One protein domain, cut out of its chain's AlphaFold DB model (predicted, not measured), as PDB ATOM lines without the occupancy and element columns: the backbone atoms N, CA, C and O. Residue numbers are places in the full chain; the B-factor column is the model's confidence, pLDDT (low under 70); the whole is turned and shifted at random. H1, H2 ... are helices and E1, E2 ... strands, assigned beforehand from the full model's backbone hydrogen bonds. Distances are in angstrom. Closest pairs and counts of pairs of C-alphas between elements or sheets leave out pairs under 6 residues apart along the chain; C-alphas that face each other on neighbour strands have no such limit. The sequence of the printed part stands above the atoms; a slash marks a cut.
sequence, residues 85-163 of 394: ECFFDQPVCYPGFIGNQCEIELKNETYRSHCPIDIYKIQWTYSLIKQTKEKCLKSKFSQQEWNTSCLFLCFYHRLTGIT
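AT A GLANCE: This is residues 85 to 163 of the 394 residues of the protein "Hypothetical protein" of Rotaria sp. Silwood1 (UniProt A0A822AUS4). With little regular structure, the domain is mostly loops, with a small hairpin of strands E1 and E2 at one end and helix H1 with the short H2 at the other. Short H3 packs on H1, towards the middle. The 79 printed residues, in the order E1, E2, H1, H2, H3 with an antiparallel sheet, are mixed in class, with only 27 in named elements. The whole is compact, radius of gyration of the C-alphas 13.3 A, spanning 39 by 27 by 21 A.

HOW THE PARTS SIT: E1, residues 85 to 87, and E2, residues 90 to 93, form an antiparallel hairpin, with N 85 and O 92 2.8 A apart, within hydrogen-bond range. H1, residues 126 to 137, touches H3, residues 150 to 153; their closest C-alphas, Lys 133 and Leu 151, are 5.7 A apart. H2, residues 140 to 143, is close to H1 but not clearly touching, with closest C-alphas Cys 136 and Ser 142 7.3 A apart. Every O i to N i+4 pair in H1 is within hydrogen-bond range; H2 and H3 are too short for one.

IN THESE COORDINATES: E1 begins at C-alpha 85 (-26.866, -1.176, 10.659). H1 is 16.5 A long; H3 ends at C-alpha 153 (-25.776, 2.969, 29.514).

THE WHOLE: The printed part has no cut. The link from E2 to H1 is long, 32 residues. Residue 110 and residues 140 to 148 have pLDDT under 70.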
ATOM      1  N   GLU A  85     -27.650  -0.379  11.596       91.19
ATOM      2  CA  GLU A  85     -26.866  -1.176  10.659       91.19
ATOM      3  C   GLU A  85     -27.485  -2.566  10.447       91.19
ATOM      4  O   GLU A  85     -28.314  -3.028  11.225       91.19
ATOM      5  N   CYS A  86     -27.090  -3.262   9.380       90.56
ATOM      6  CA  CYS A  86     -27.617  -4.588   9.051       90.56
ATOM      7  C   CYS A  86     -26.774  -5.712   9.660       90.56
ATOM      8  O   CYS A  86     -25.640  -5.933   9.242       90.56
ATOM      9  N   PHE A  87     -27.321  -6.498  10.580       93.56
ATOM     10  CA  PHE A  87     -26.678  -7.672  11.172       93.56
ATOM     11  C   PHE A  87     -27.354  -8.965  10.699       93.56
ATOM     12  O   PHE A  87     -28.480  -9.248  11.096       93.56
ATOM     13  N   PHE A  88     -26.681  -9.730   9.827       91.25
ATOM     14  CA  PHE A  88     -27.187 -10.982   9.233       91.25
ATOM     15  C   PHE A  88     -28.651 -10.889   8.766       91.25
ATOM     16  O   PHE A  88     -29.541 -11.531   9.323       91.25
ATOM     17  N   ASP A  89     -28.900 -10.043   7.761       87.62
ATOM     18  CA  ASP A  89     -30.232  -9.786   7.188       87.62
ATOM     19  C   ASP A  89     -31.263  -9.143   8.129       87.62
ATOM     20  O   ASP A  89     -32.451  -9.091   7.803       87.62
ATOM     21  N   GLN A  90     -30.846  -8.615   9.278       90.12
ATOM     22  CA  GLN A  90     -31.745  -7.945  10.216       90.12
ATOM     23  C   GLN A  90     -31.261  -6.529  10.519       90.12
ATOM     24  O   GLN A  90     -30.070  -6.344  10.771       90.12
ATOM     25  N   PRO A  91     -32.152  -5.527  10.524       90.94
ATOM     26  CA  PRO A  91     -31.793  -4.204  11.000       90.94
ATOM     27  C   PRO A  91     -31.517  -4.255  12.507       90.94
ATOM     28  O   PRO A  91     -32.258  -4.866  13.278       90.94
ATOM     29  N   VAL A  92     -30.431  -3.612  12.916       92.88
ATOM     30  CA  VAL A  92     -30.063  -3.378  14.309       92.88
ATOM     31  C   VAL A  92     -29.961  -1.882  14.514       92.88
ATOM     32  O   VAL A  92     -29.164  -1.213  13.859       92.88
ATOM     33  N   CYS A  93     -30.766  -1.363  15.430       93.38
ATOM     34  CA  CYS A  93     -30.761   0.051  15.750       93.38
ATOM     35  C   CYS A  93     -29.666   0.385  16.746       93.38
ATOM     36  O   CYS A  93     -29.397  -0.368  17.687       93.38
ATOM     37  N   TYR A  94     -29.041   1.536  16.530       92.12
ATOM     38  CA  TYR A  94     -28.158   2.109  17.520       92.12
ATOM     39  C   TYR A  94     -28.966   2.483  18.765       92.12
ATOM     40  O   TYR A  94     -30.147   2.830  18.656       92.12
ATOM     41  N   PRO A  95     -28.343   2.447  19.956       90.06
ATOM     42  CA  PRO A  95     -28.894   3.016  21.170       90.06
ATOM     43  C   PRO A  95     -29.695   4.286  20.904       90.06
ATOM     44  O   PRO A  95     -29.151   5.275  20.412       90.06
ATOM     45  N   GLY A  96     -30.967   4.262  21.302       87.94
ATOM     46  CA  GLY A  96     -31.862   5.421  21.282       87.94
ATOM     47  C   GLY A  96     -32.833   5.421  20.135       87.94
ATOM     48  O   GLY A  96     -33.665   6.314  20.071       87.94
ATOM     49  N   PHE A  97     -32.747   4.420  19.271       91.19
ATOM     50  CA  PHE A  97     -33.603   4.292  18.115       91.19
ATOM     51  C   PHE A  97     -34.242   2.910  18.105       91.19
ATOM     52  O   PHE A  97     -33.625   1.926  18.506       91.19
ATOM     53  N   ILE A  98     -35.490   2.850  17.655       92.31
ATOM     54  CA  ILE A  98     -36.251   1.622  17.416       92.31
ATOM     55  C   ILE A  98     -37.007   1.746  16.088       92.31
ATOM     56  O   ILE A  98     -36.924   2.765  15.402       92.31
ATOM     57  N   GLY A  99     -37.772   0.713  15.740       88.25
ATOM     58  CA  GLY A  99     -38.495   0.631  14.473       88.25
ATOM     59  C   GLY A  99     -37.780  -0.278  13.480       88.25
ATOM     60  O   GLY A  99     -36.658  -0.728  13.712       88.25
ATOM     61  N   ASN A 100     -38.450  -0.579  12.371       85.12
ATOM     62  CA  ASN A 100     -37.909  -1.490  11.360       85.12
ATOM     63  C   ASN A 100     -36.773  -0.846  10.548       85.12
ATOM     64  O   ASN A 100     -35.994  -1.556   9.914       85.12
ATOM     65  N   GLN A 101     -36.682   0.484  10.556       86.25
ATOM     66  CA  GLN A 101     -35.660   1.280   9.876       86.25
ATOM     67  C   GLN A 101     -34.854   2.158  10.847       86.25
ATOM     68  O   GLN A 101     -34.058   2.989  10.405       86.25
ATOM     69  N   CYS A 102     -35.006   1.942  12.158       89.81
ATOM     70  CA  CYS A 102     -34.358   2.726  13.209       89.81
ATOM     71  C   CYS A 102     -34.706   4.218  13.145       89.81
ATOM     72  O   CYS A 102     -33.867   5.092  13.349       89.81
ATOM     73  N   GLU A 103     -35.960   4.497  12.816       89.88
ATOM     74  CA  GLU A 103     -36.506   5.820  12.551       89.88
ATOM     75  C   GLU A 103     -37.164   6.465  13.780       89.88
ATOM     76  O   GLU A 103     -37.372   7.677  13.808       89.88
ATOM     77  N   ILE A 104     -37.484   5.675  14.809       89.06
ATOM     78  CA  ILE A 104     -38.206   6.143  15.996       89.06
ATOM     79  C   ILE A 104     -37.214   6.389  17.133       89.06
ATOM     80  O   ILE A 104     -36.663   5.447  17.699       89.06
ATOM     81  N   GLU A 105     -37.023   7.653  17.508       88.81
ATOM     82  CA  GLU A 105     -36.200   8.045  18.657       88.81
ATOM     83  C   GLU A 105     -36.905   7.751  19.998       88.81
ATOM     84  O   GLU A 105     -38.038   8.172  20.250       88.81
ATOM     85  N   LEU A 106     -36.205   7.074  20.905       85.94
ATOM     86  CA  LEU A 106     -36.638   6.787  22.268       85.94
ATOM     87  C   LEU A 106     -36.376   7.983  23.193       85.94
ATOM     88  O   LEU A 106     -35.365   8.046  23.892       85.94
ATOM     89  N   LYS A 107     -37.324   8.922  23.240       78.25
ATOM     90  CA  LYS A 107     -37.220  10.131  24.082       78.25
ATOM     91  C   LYS A 107     -37.419   9.886  25.585       78.25
ATOM     92  O   LYS A 107     -36.973  10.693  26.392       78.25
ATOM     93  N   ASN A 108     -38.064   8.781  25.961       70.19
ATOM     94  CA  ASN A 108     -38.513   8.531  27.339       70.19
ATOM     95  C   ASN A 108     -37.643   7.540  28.128       70.19
ATOM     96  O   ASN A 108     -38.002   7.171  29.246       70.19
ATOM     97  N   GLU A 109     -36.512   7.086  27.586       74.50
ATOM     98  CA  GLU A 109     -35.595   6.261  28.372       74.50
ATOM     99  C   GLU A 109     -34.828   7.145  29.358       74.50
ATOM    100  O   GLU A 109     -33.995   7.969  28.986       74.50
ATOM    101  N   THR A 110     -35.125   6.972  30.642       66.81
ATOM    102  CA  THR A 110     -34.687   7.837  31.746       66.81
ATOM    103  C   THR A 110     -33.170   7.990  31.881       66.81
ATOM    104  O   THR A 110     -32.714   8.995  32.414       66.81
ATOM    105  N   TYR A 111     -32.375   7.032  31.397       72.88
ATOM    106  CA  TYR A 111     -30.910   7.128  31.394       72.88
ATOM    107  C   TYR A 111     -30.356   7.922  30.197       72.88
ATOM    108  O   TYR A 111     -29.212   8.366  30.230       72.88
ATOM    109  N   ARG A 112     -31.155   8.148  29.143       76.38
ATOM    110  CA  ARG A 112     -30.705   8.822  27.915       76.38
ATOM    111  C   ARG A 112     -30.692  10.337  27.995       76.38
ATOM    112  O   ARG A 112     -29.988  10.954  27.204       76.38
ATOM    113  N   SER A 113     -31.409  10.948  28.937       78.44
ATOM    114  CA  SER A 113     -31.474  12.413  29.069       78.44
ATOM    115  C   SER A 113     -30.101  13.072  29.266       78.44
ATOM    116  O   SER A 113     -29.957  14.275  29.062       78.44
ATOM    117  N   HIS A 114     -29.089  12.293  29.656       81.69
ATOM    118  CA  HIS A 114     -27.715  12.745  29.878       81.69
ATOM    119  C   HIS A 114     -26.737  12.320  28.774       81.69
ATOM    120  O   HIS A 114     -25.578  12.741  28.794       81.69
ATOM    121  N   CYS A 115     -27.188  11.511  27.817       84.62
ATOM    122  CA  CYS A 115     -26.367  10.993  26.736       84.62
ATOM    123  C   CYS A 115     -26.369  11.962  25.550       84.62
ATOM    124  O   CYS A 115     -27.413  12.528  25.222       84.62
ATOM    125  N   PRO A 116     -25.228  12.155  24.869       82.31
ATOM    126  CA  PRO A 116     -25.220  12.879  23.607       82.31
ATOM    127  C   PRO A 116     -26.160  12.222  22.583       82.31
ATOM    128  O   PRO A 116     -26.262  10.996  22.524       82.31
ATOM    129  N   ILE A 117     -26.826  13.024  21.752       77.12
ATOM    130  CA  ILE A 117     -27.530  12.509  20.568       77.12
ATOM    131  C   ILE A 117     -26.470  12.029  19.568       77.12
ATOM    132  O   ILE A 117     -25.397  12.620  19.483       77.12
ATOM    133  N   ASP A 118     -26.749  10.958  18.819       80.12
ATOM    134  CA  ASP A 118     -25.828  10.411  17.812       80.12
ATOM    135  C   ASP A 118     -24.435  10.037  18.367       80.12
ATOM    136  O   ASP A 118     -23.396  10.322  17.767       80.12
ATOM    137  N   ILE A 119     -24.407   9.324  19.499       82.69
ATOM    138  CA  ILE A 119     -23.181   8.879  20.191       82.69
ATOM    139  C   ILE A 119     -22.123   8.211  19.293       82.69
ATOM    140  O   ILE A 119     -20.945   8.254  19.631       82.69
ATOM    141  N   TYR A 120     -22.503   7.610  18.161       79.94
ATOM    142  CA  TYR A 120     -21.571   6.955  17.232       79.94
ATOM    143  C   TYR A 120     -20.980   7.882  16.167       79.94
ATOM    144  O   TYR A 120     -19.983   7.527  15.546       79.94
ATOM    145  N   LYS A 121     -21.565   9.066  15.954       83.56
ATOM    146  CA  LYS A 121     -21.034  10.081  15.027       83.56
ATOM    147  C   LYS A 121     -20.118  11.079  15.730       83.56
ATOM    148  O   LYS A 121     -19.369  11.798  15.074       83.56
ATOM    149  N   ILE A 122     -20.177  11.138  17.059       85.75
ATOM    150  CA  ILE A 122     -19.375  12.063  17.851       85.75
ATOM    151  C   ILE A 122     -17.948  11.538  17.997       85.75
ATOM    152  O   ILE A 122     -17.711  10.381  18.345       85.75
ATOM    153  N   GLN A 123     -16.981  12.434  17.810       90.00
ATOM    154  CA  GLN A 123     -15.608  12.182  18.213       90.00
ATOM    155  C   GLN A 123     -15.497  12.278  19.738       90.00
ATOM    156  O   GLN A 123     -15.511  13.362  20.322       90.00
ATOM    157  N   TRP A 124     -15.383  11.129  20.398       88.31
ATOM    158  CA  TRP A 124     -15.231  11.070  21.847       88.31
ATOM    159  C   TRP A 124     -13.843  11.540  22.281       88.31
ATOM    160  O   TRP A 124     -12.826  10.944  21.928       88.31
ATOM    161  N   THR A 125     -13.816  12.591  23.095       90.38
ATOM    162  CA  THR A 125     -12.615  13.099  23.765       90.38
ATOM    163  C   THR A 125     -12.645  12.743  25.251       90.38
ATOM    164  O   THR A 125     -13.709  12.502  25.828       90.38
ATOM    165  N   TYR A 126     -11.487  12.775  25.916       88.12
ATOM    166  CA  TYR A 126     -11.424  12.606  27.373       88.12
ATOM    167  C   TYR A 126     -12.288  13.630  28.126       88.12
ATOM    168  O   TYR A 126     -12.926  13.278  29.118       88.12
ATOM    169  N   SER A 127     -12.356  14.878  27.646       90.06
ATOM    170  CA  SER A 127     -13.190  15.920  28.254       90.06
ATOM    171  C   SER A 127     -14.682  15.607  28.137       90.06
ATOM    172  O   SER A 127     -15.401  15.726  29.129       90.06
ATOM    173  N   LEU A 128     -15.142  15.137  26.973       86.94
ATOM    174  CA  LEU A 128     -16.538  14.752  26.768       86.94
ATOM    175  C   LEU A 128     -16.922  13.533  27.616       86.94
ATOM    176  O   LEU A 128     -17.993  13.515  28.224       86.94
ATOM    177  N   ILE A 129     -16.035  12.537  27.705       86.50
ATOM    178  CA  ILE A 129     -16.217  11.365  28.574       86.50
ATOM    179  C   ILE A 129     -16.389  11.816  30.025       86.50
ATOM    180  O   ILE A 129     -17.359  11.432  30.678       86.50
ATOM    181  N   LYS A 130     -15.484  12.670  30.519       87.31
ATOM    182  CA  LYS A 130     -15.534  13.199  31.887       87.31
ATOM    183  C   LYS A 130     -16.830  13.972  32.145       87.31
ATOM    184  O   LYS A 130     -17.516  13.690  33.121       87.31
ATOM    185  N   GLN A 131     -17.209  14.876  31.242       88.06
ATOM    186  CA  GLN A 131     -18.441  15.656  31.363       88.06
ATOM    187  C   GLN A 131     -19.688  14.762  31.391       88.06
ATOM    188  O   GLN A 131     -20.606  14.998  32.177       88.06
ATOM    189  N   THR A 132     -19.731  13.732  30.542       84.94
ATOM    190  CA  THR A 132     -20.850  12.781  30.492       84.94
ATOM    191  C   THR A 132     -20.958  12.017  31.809       84.94
ATOM    192  O   THR A 132     -22.040  11.960  32.391       84.94
ATOM    193  N   LYS A 133     -19.830  11.532  32.349       84.06
ATOM    194  CA  LYS A 133     -19.784  10.887  33.671       84.06
ATOM    195  C   LYS A 133     -20.257  11.811  34.789       84.06
ATOM    196  O   LYS A 133     -21.077  11.408  35.603       84.06
ATOM    197  N   GLU A 134     -19.800  13.059  34.821       86.06
ATOM    198  CA  GLU A 134     -20.208  14.029  35.845       86.06
ATOM    199  C   GLU A 134     -21.708  14.346  35.787       86.06
ATOM    200  O   GLU A 134     -22.366  14.421  36.825       86.06
ATOM    201  N   LYS A 135     -22.272  14.510  34.581       84.62
ATOM    202  CA  LYS A 135     -23.721  14.700  34.393       84.62
ATOM    203  C   LYS A 135     -24.507  13.486  34.882       84.62
ATOM    204  O   LYS A 135     -25.513  13.653  35.566       84.62
ATOM    205  N   CYS A 136     -24.017  12.293  34.563       77.38
ATOM    206  CA  CYS A 136     -24.559  11.025  35.026       77.38
ATOM    207  C   CYS A 136     -24.557  10.911  36.560       77.38
ATOM    208  O   CYS A 136     -25.593  10.615  37.147       77.38
ATOM    209  N   LEU A 137     -23.432  11.203  37.222       79.81
ATOM    210  CA  LEU A 137     -23.295  11.101  38.683       79.81
ATOM    211  C   LEU A 137     -24.240  12.042  39.443       79.81
ATOM    212  O   LEU A 137     -24.701  11.704  40.532       79.81
ATOM    213  N   LYS A 138     -24.551  13.207  38.860       80.19
ATOM    214  CA  LYS A 138     -25.502  14.181  39.421       80.19
ATOM    215  C   LYS A 138     -26.966  13.758  39.277       80.19
ATOM    216  O   LYS A 138     -27.828  14.342  39.929       80.19
ATOM    217  N   SER A 139     -27.268  12.786  38.417       72.12
ATOM    218  CA  SER A 139     -28.622  12.254  38.284       72.12
ATOM    219  C   SER A 139     -28.930  11.295  39.442       72.12
ATOM    220  O   SER A 139     -28.040  10.612  39.941       72.12
ATOM    221  N   LYS A 140     -30.203  11.194  39.852       67.06
ATOM    222  CA  LYS A 140     -30.648  10.263  40.914       67.06
ATOM    223  C   LYS A 140     -30.353   8.782  40.606       67.06
ATOM    224  O   LYS A 140     -30.522   7.944  41.485       67.06
ATOM    225  N   PHE A 141     -29.899   8.456  39.392       62.44
ATOM    226  CA  PHE A 141     -29.474   7.108  39.013       62.44
ATOM    227  C   PHE A 141     -28.229   6.623  39.753       62.44
ATOM    228  O   PHE A 141     -28.092   5.421  39.942       62.44
ATOM    229  N   SER A 142     -27.358   7.520  40.226       52.66
ATOM    230  CA  SER A 142     -26.160   7.133  40.988       52.66
ATOM    231  C   SER A 142     -26.461   6.542  42.372       52.66
ATOM    232  O   SER A 142     -25.549   6.051  43.029       52.66
ATOM    233  N   GLN A 143     -27.723   6.580  42.823       53.69
ATOM    234  CA  GLN A 143     -28.159   6.011  44.104       53.69
ATOM    235  C   GLN A 143     -28.664   4.564  43.994       53.69
ATOM    236  O   GLN A 143     -28.926   3.942  45.019       53.69
ATOM    237  N   GLN A 144     -28.822   4.023  42.782       56.25
ATOM    238  CA  GLN A 144     -29.076   2.594  42.593       56.25
ATOM    239  C   GLN A 144     -27.733   1.855  42.521       56.25
ATOM    240  O   GLN A 144     -26.768   2.402  41.997       56.25
ATOM    241  N   GLU A 145     -27.673   0.642  43.081       56.12
ATOM    242  CA  GLU A 145     -26.492  -0.231  43.259       56.12
ATOM    243  C   GLU A 145     -25.847  -0.684  41.929       56.12
ATOM    244  O   GLU A 145     -25.789  -1.870  41.608       56.12
ATOM    245  N   TRP A 146     -25.439   0.251  41.076       57.44
ATOM    246  CA  TRP A 146     -24.945  -0.029  39.733       57.44
ATOM    247  C   TRP A 146     -23.431   0.131  39.702       57.44
ATOM    248  O   TRP A 146     -22.917   1.230  39.904       57.44
ATOM    249  N   ASN A 147     -22.723  -0.955  39.391       60.59
ATOM    250  CA  ASN A 147     -21.297  -0.887  39.080       60.59
ATOM    251  C   ASN A 147     -21.067  -0.471  37.617       60.59
ATOM    252  O   ASN A 147     -20.057   0.164  37.325       60.59
ATOM    253  N   THR A 148     -22.003  -0.752  36.696       65.94
ATOM    254  CA  THR A 148     -21.966  -0.192  35.340       65.94
ATOM    255  C   THR A 148     -22.062   1.327  35.441       65.94
ATOM    256  O   THR A 148     -23.109   1.891  35.771       65.94
ATOM    257  N   SER A 149     -20.982   2.006  35.073       76.50
ATOM    258  CA  SER A 149     -20.984   3.454  34.909       76.50
ATOM    259  C   SER A 149     -22.107   3.900  33.975       76.50
ATOM    260  O   SER A 149     -22.259   3.386  32.869       76.50
ATOM    261  N   CYS A 150     -22.869   4.915  34.384       80.25
ATOM    262  CA  CYS A 150     -23.956   5.481  33.580       80.25
ATOM    263  C   CYS A 150     -23.506   5.922  32.172       80.25
ATOM    264  O   CYS A 150     -24.305   5.896  31.239       80.25
ATOM    265  N   LEU A 151     -22.213   6.215  31.971       85.88
ATOM    266  CA  LEU A 151     -21.641   6.412  30.637       85.88
ATOM    267  C   LEU A 151     -21.914   5.224  29.698       85.88
ATOM    268  O   LEU A 151     -22.253   5.427  28.537       85.88
ATOM    269  N   PHE A 152     -21.772   3.991  30.184       88.06
ATOM    270  CA  PHE A 152     -21.952   2.781  29.385       88.06
ATOM    271  C   PHE A 152     -23.413   2.532  29.011       88.06
ATOM    272  O   PHE A 152     -23.694   2.002  27.937       88.06
ATOM    273  N   LEU A 153     -24.349   3.013  29.830       88.12
ATOM    274  CA  LEU A 153     -25.776   2.969  29.514       88.12
ATOM    275  C   LEU A 153     -26.139   3.856  28.321       88.12
ATOM    276  O   LEU A 153     -27.111   3.564  27.630       88.12
ATOM    277  N   CYS A 154     -25.334   4.873  27.998       89.19
ATOM    278  CA  CYS A 154     -25.520   5.619  26.754       89.19
ATOM    279  C   CYS A 154     -25.369   4.737  25.512       89.19
ATOM    280  O   CYS A 154     -26.035   4.991  24.510       89.19
ATOM    281  N   PHE A 155     -24.548   3.686  25.587       92.38
ATOM    282  CA  PHE A 155     -24.306   2.738  24.498       92.38
ATOM    283  C   PHE A 155     -25.194   1.491  24.575       92.38
ATOM    284  O   PHE A 155     -25.025   0.576  23.772       92.38
ATOM    285  N   TYR A 156     -26.127   1.429  25.525       92.69
ATOM    286  CA  TYR A 156     -27.029   0.296  25.672       92.69
ATOM    287  C   TYR A 156     -28.249   0.435  24.761       92.69
ATOM    288  O   TYR A 156     -28.873   1.493  24.656       92.69
ATOM    289  N   HIS A 157     -28.611  -0.672  24.123       93.19
ATOM    290  CA  HIS A 157     -29.874  -0.844  23.429       93.19
ATOM    291  C   HIS A 157     -30.561  -2.111  23.942       93.19
ATOM    292  O   HIS A 157     -29.941  -3.168  24.021       93.19
ATOM    293  N   ARG A 158     -31.860  -2.040  24.258       92.25
ATOM    294  CA  ARG A 158     -32.585  -3.145  24.913       92.25
ATOM    295  C   ARG A 158     -32.494  -4.481  24.172       92.25
ATOM    296  O   ARG A 158     -32.423  -5.528  24.805       92.25
ATOM    297  N   LEU A 159     -32.528  -4.458  22.839       93.94
ATOM    298  CA  LEU A 159     -32.514  -5.687  22.043       93.94
ATOM    299  C   LEU A 159     -31.124  -6.312  21.956       93.94
ATOM    300  O   LEU A 159     -31.016  -7.531  21.918       93.94
ATOM    301  N   THR A 160     -30.076  -5.496  21.881       95.56
ATOM    302  CA  THR A 160     -28.738  -5.929  21.445       95.56
ATOM    303  C   THR A 160     -27.670  -5.791  22.520       95.56
ATOM    304  O   THR A 160     -26.631  -6.441  22.436       95.56
ATOM    305  N   GLY A 161     -27.951  -5.009  23.558       95.44
ATOM    306  CA  GLY A 161     -27.031  -4.688  24.629       95.44
ATOM    307  C   GLY A 161     -26.112  -3.522  24.271       95.44
ATOM    308  O   GLY A 161     -26.492  -2.627  23.517       95.44
ATOM    309  N   ILE A 162     -24.908  -3.525  24.833       95.12
ATOM    310  CA  ILE A 162     -23.808  -2.635  24.463       95.12
ATOM    311  C   ILE A 162     -22.985  -3.357  23.401       95.12
ATOM    312  O   ILE A 162     -22.142  -4.186  23.736       95.12
ATOM    313  N   THR A 163     -23.255  -3.085  22.124       96.06
ATOM    314  CA  THR A 163     -22.581  -3.748  20.989       96.06
ATOM    315  C   THR A 163     -21.383  -2.982  20.455       96.06
ATOM    316  O   THR A 163     -20.579  -3.552  19.724       96.06
TER     317      THR A 163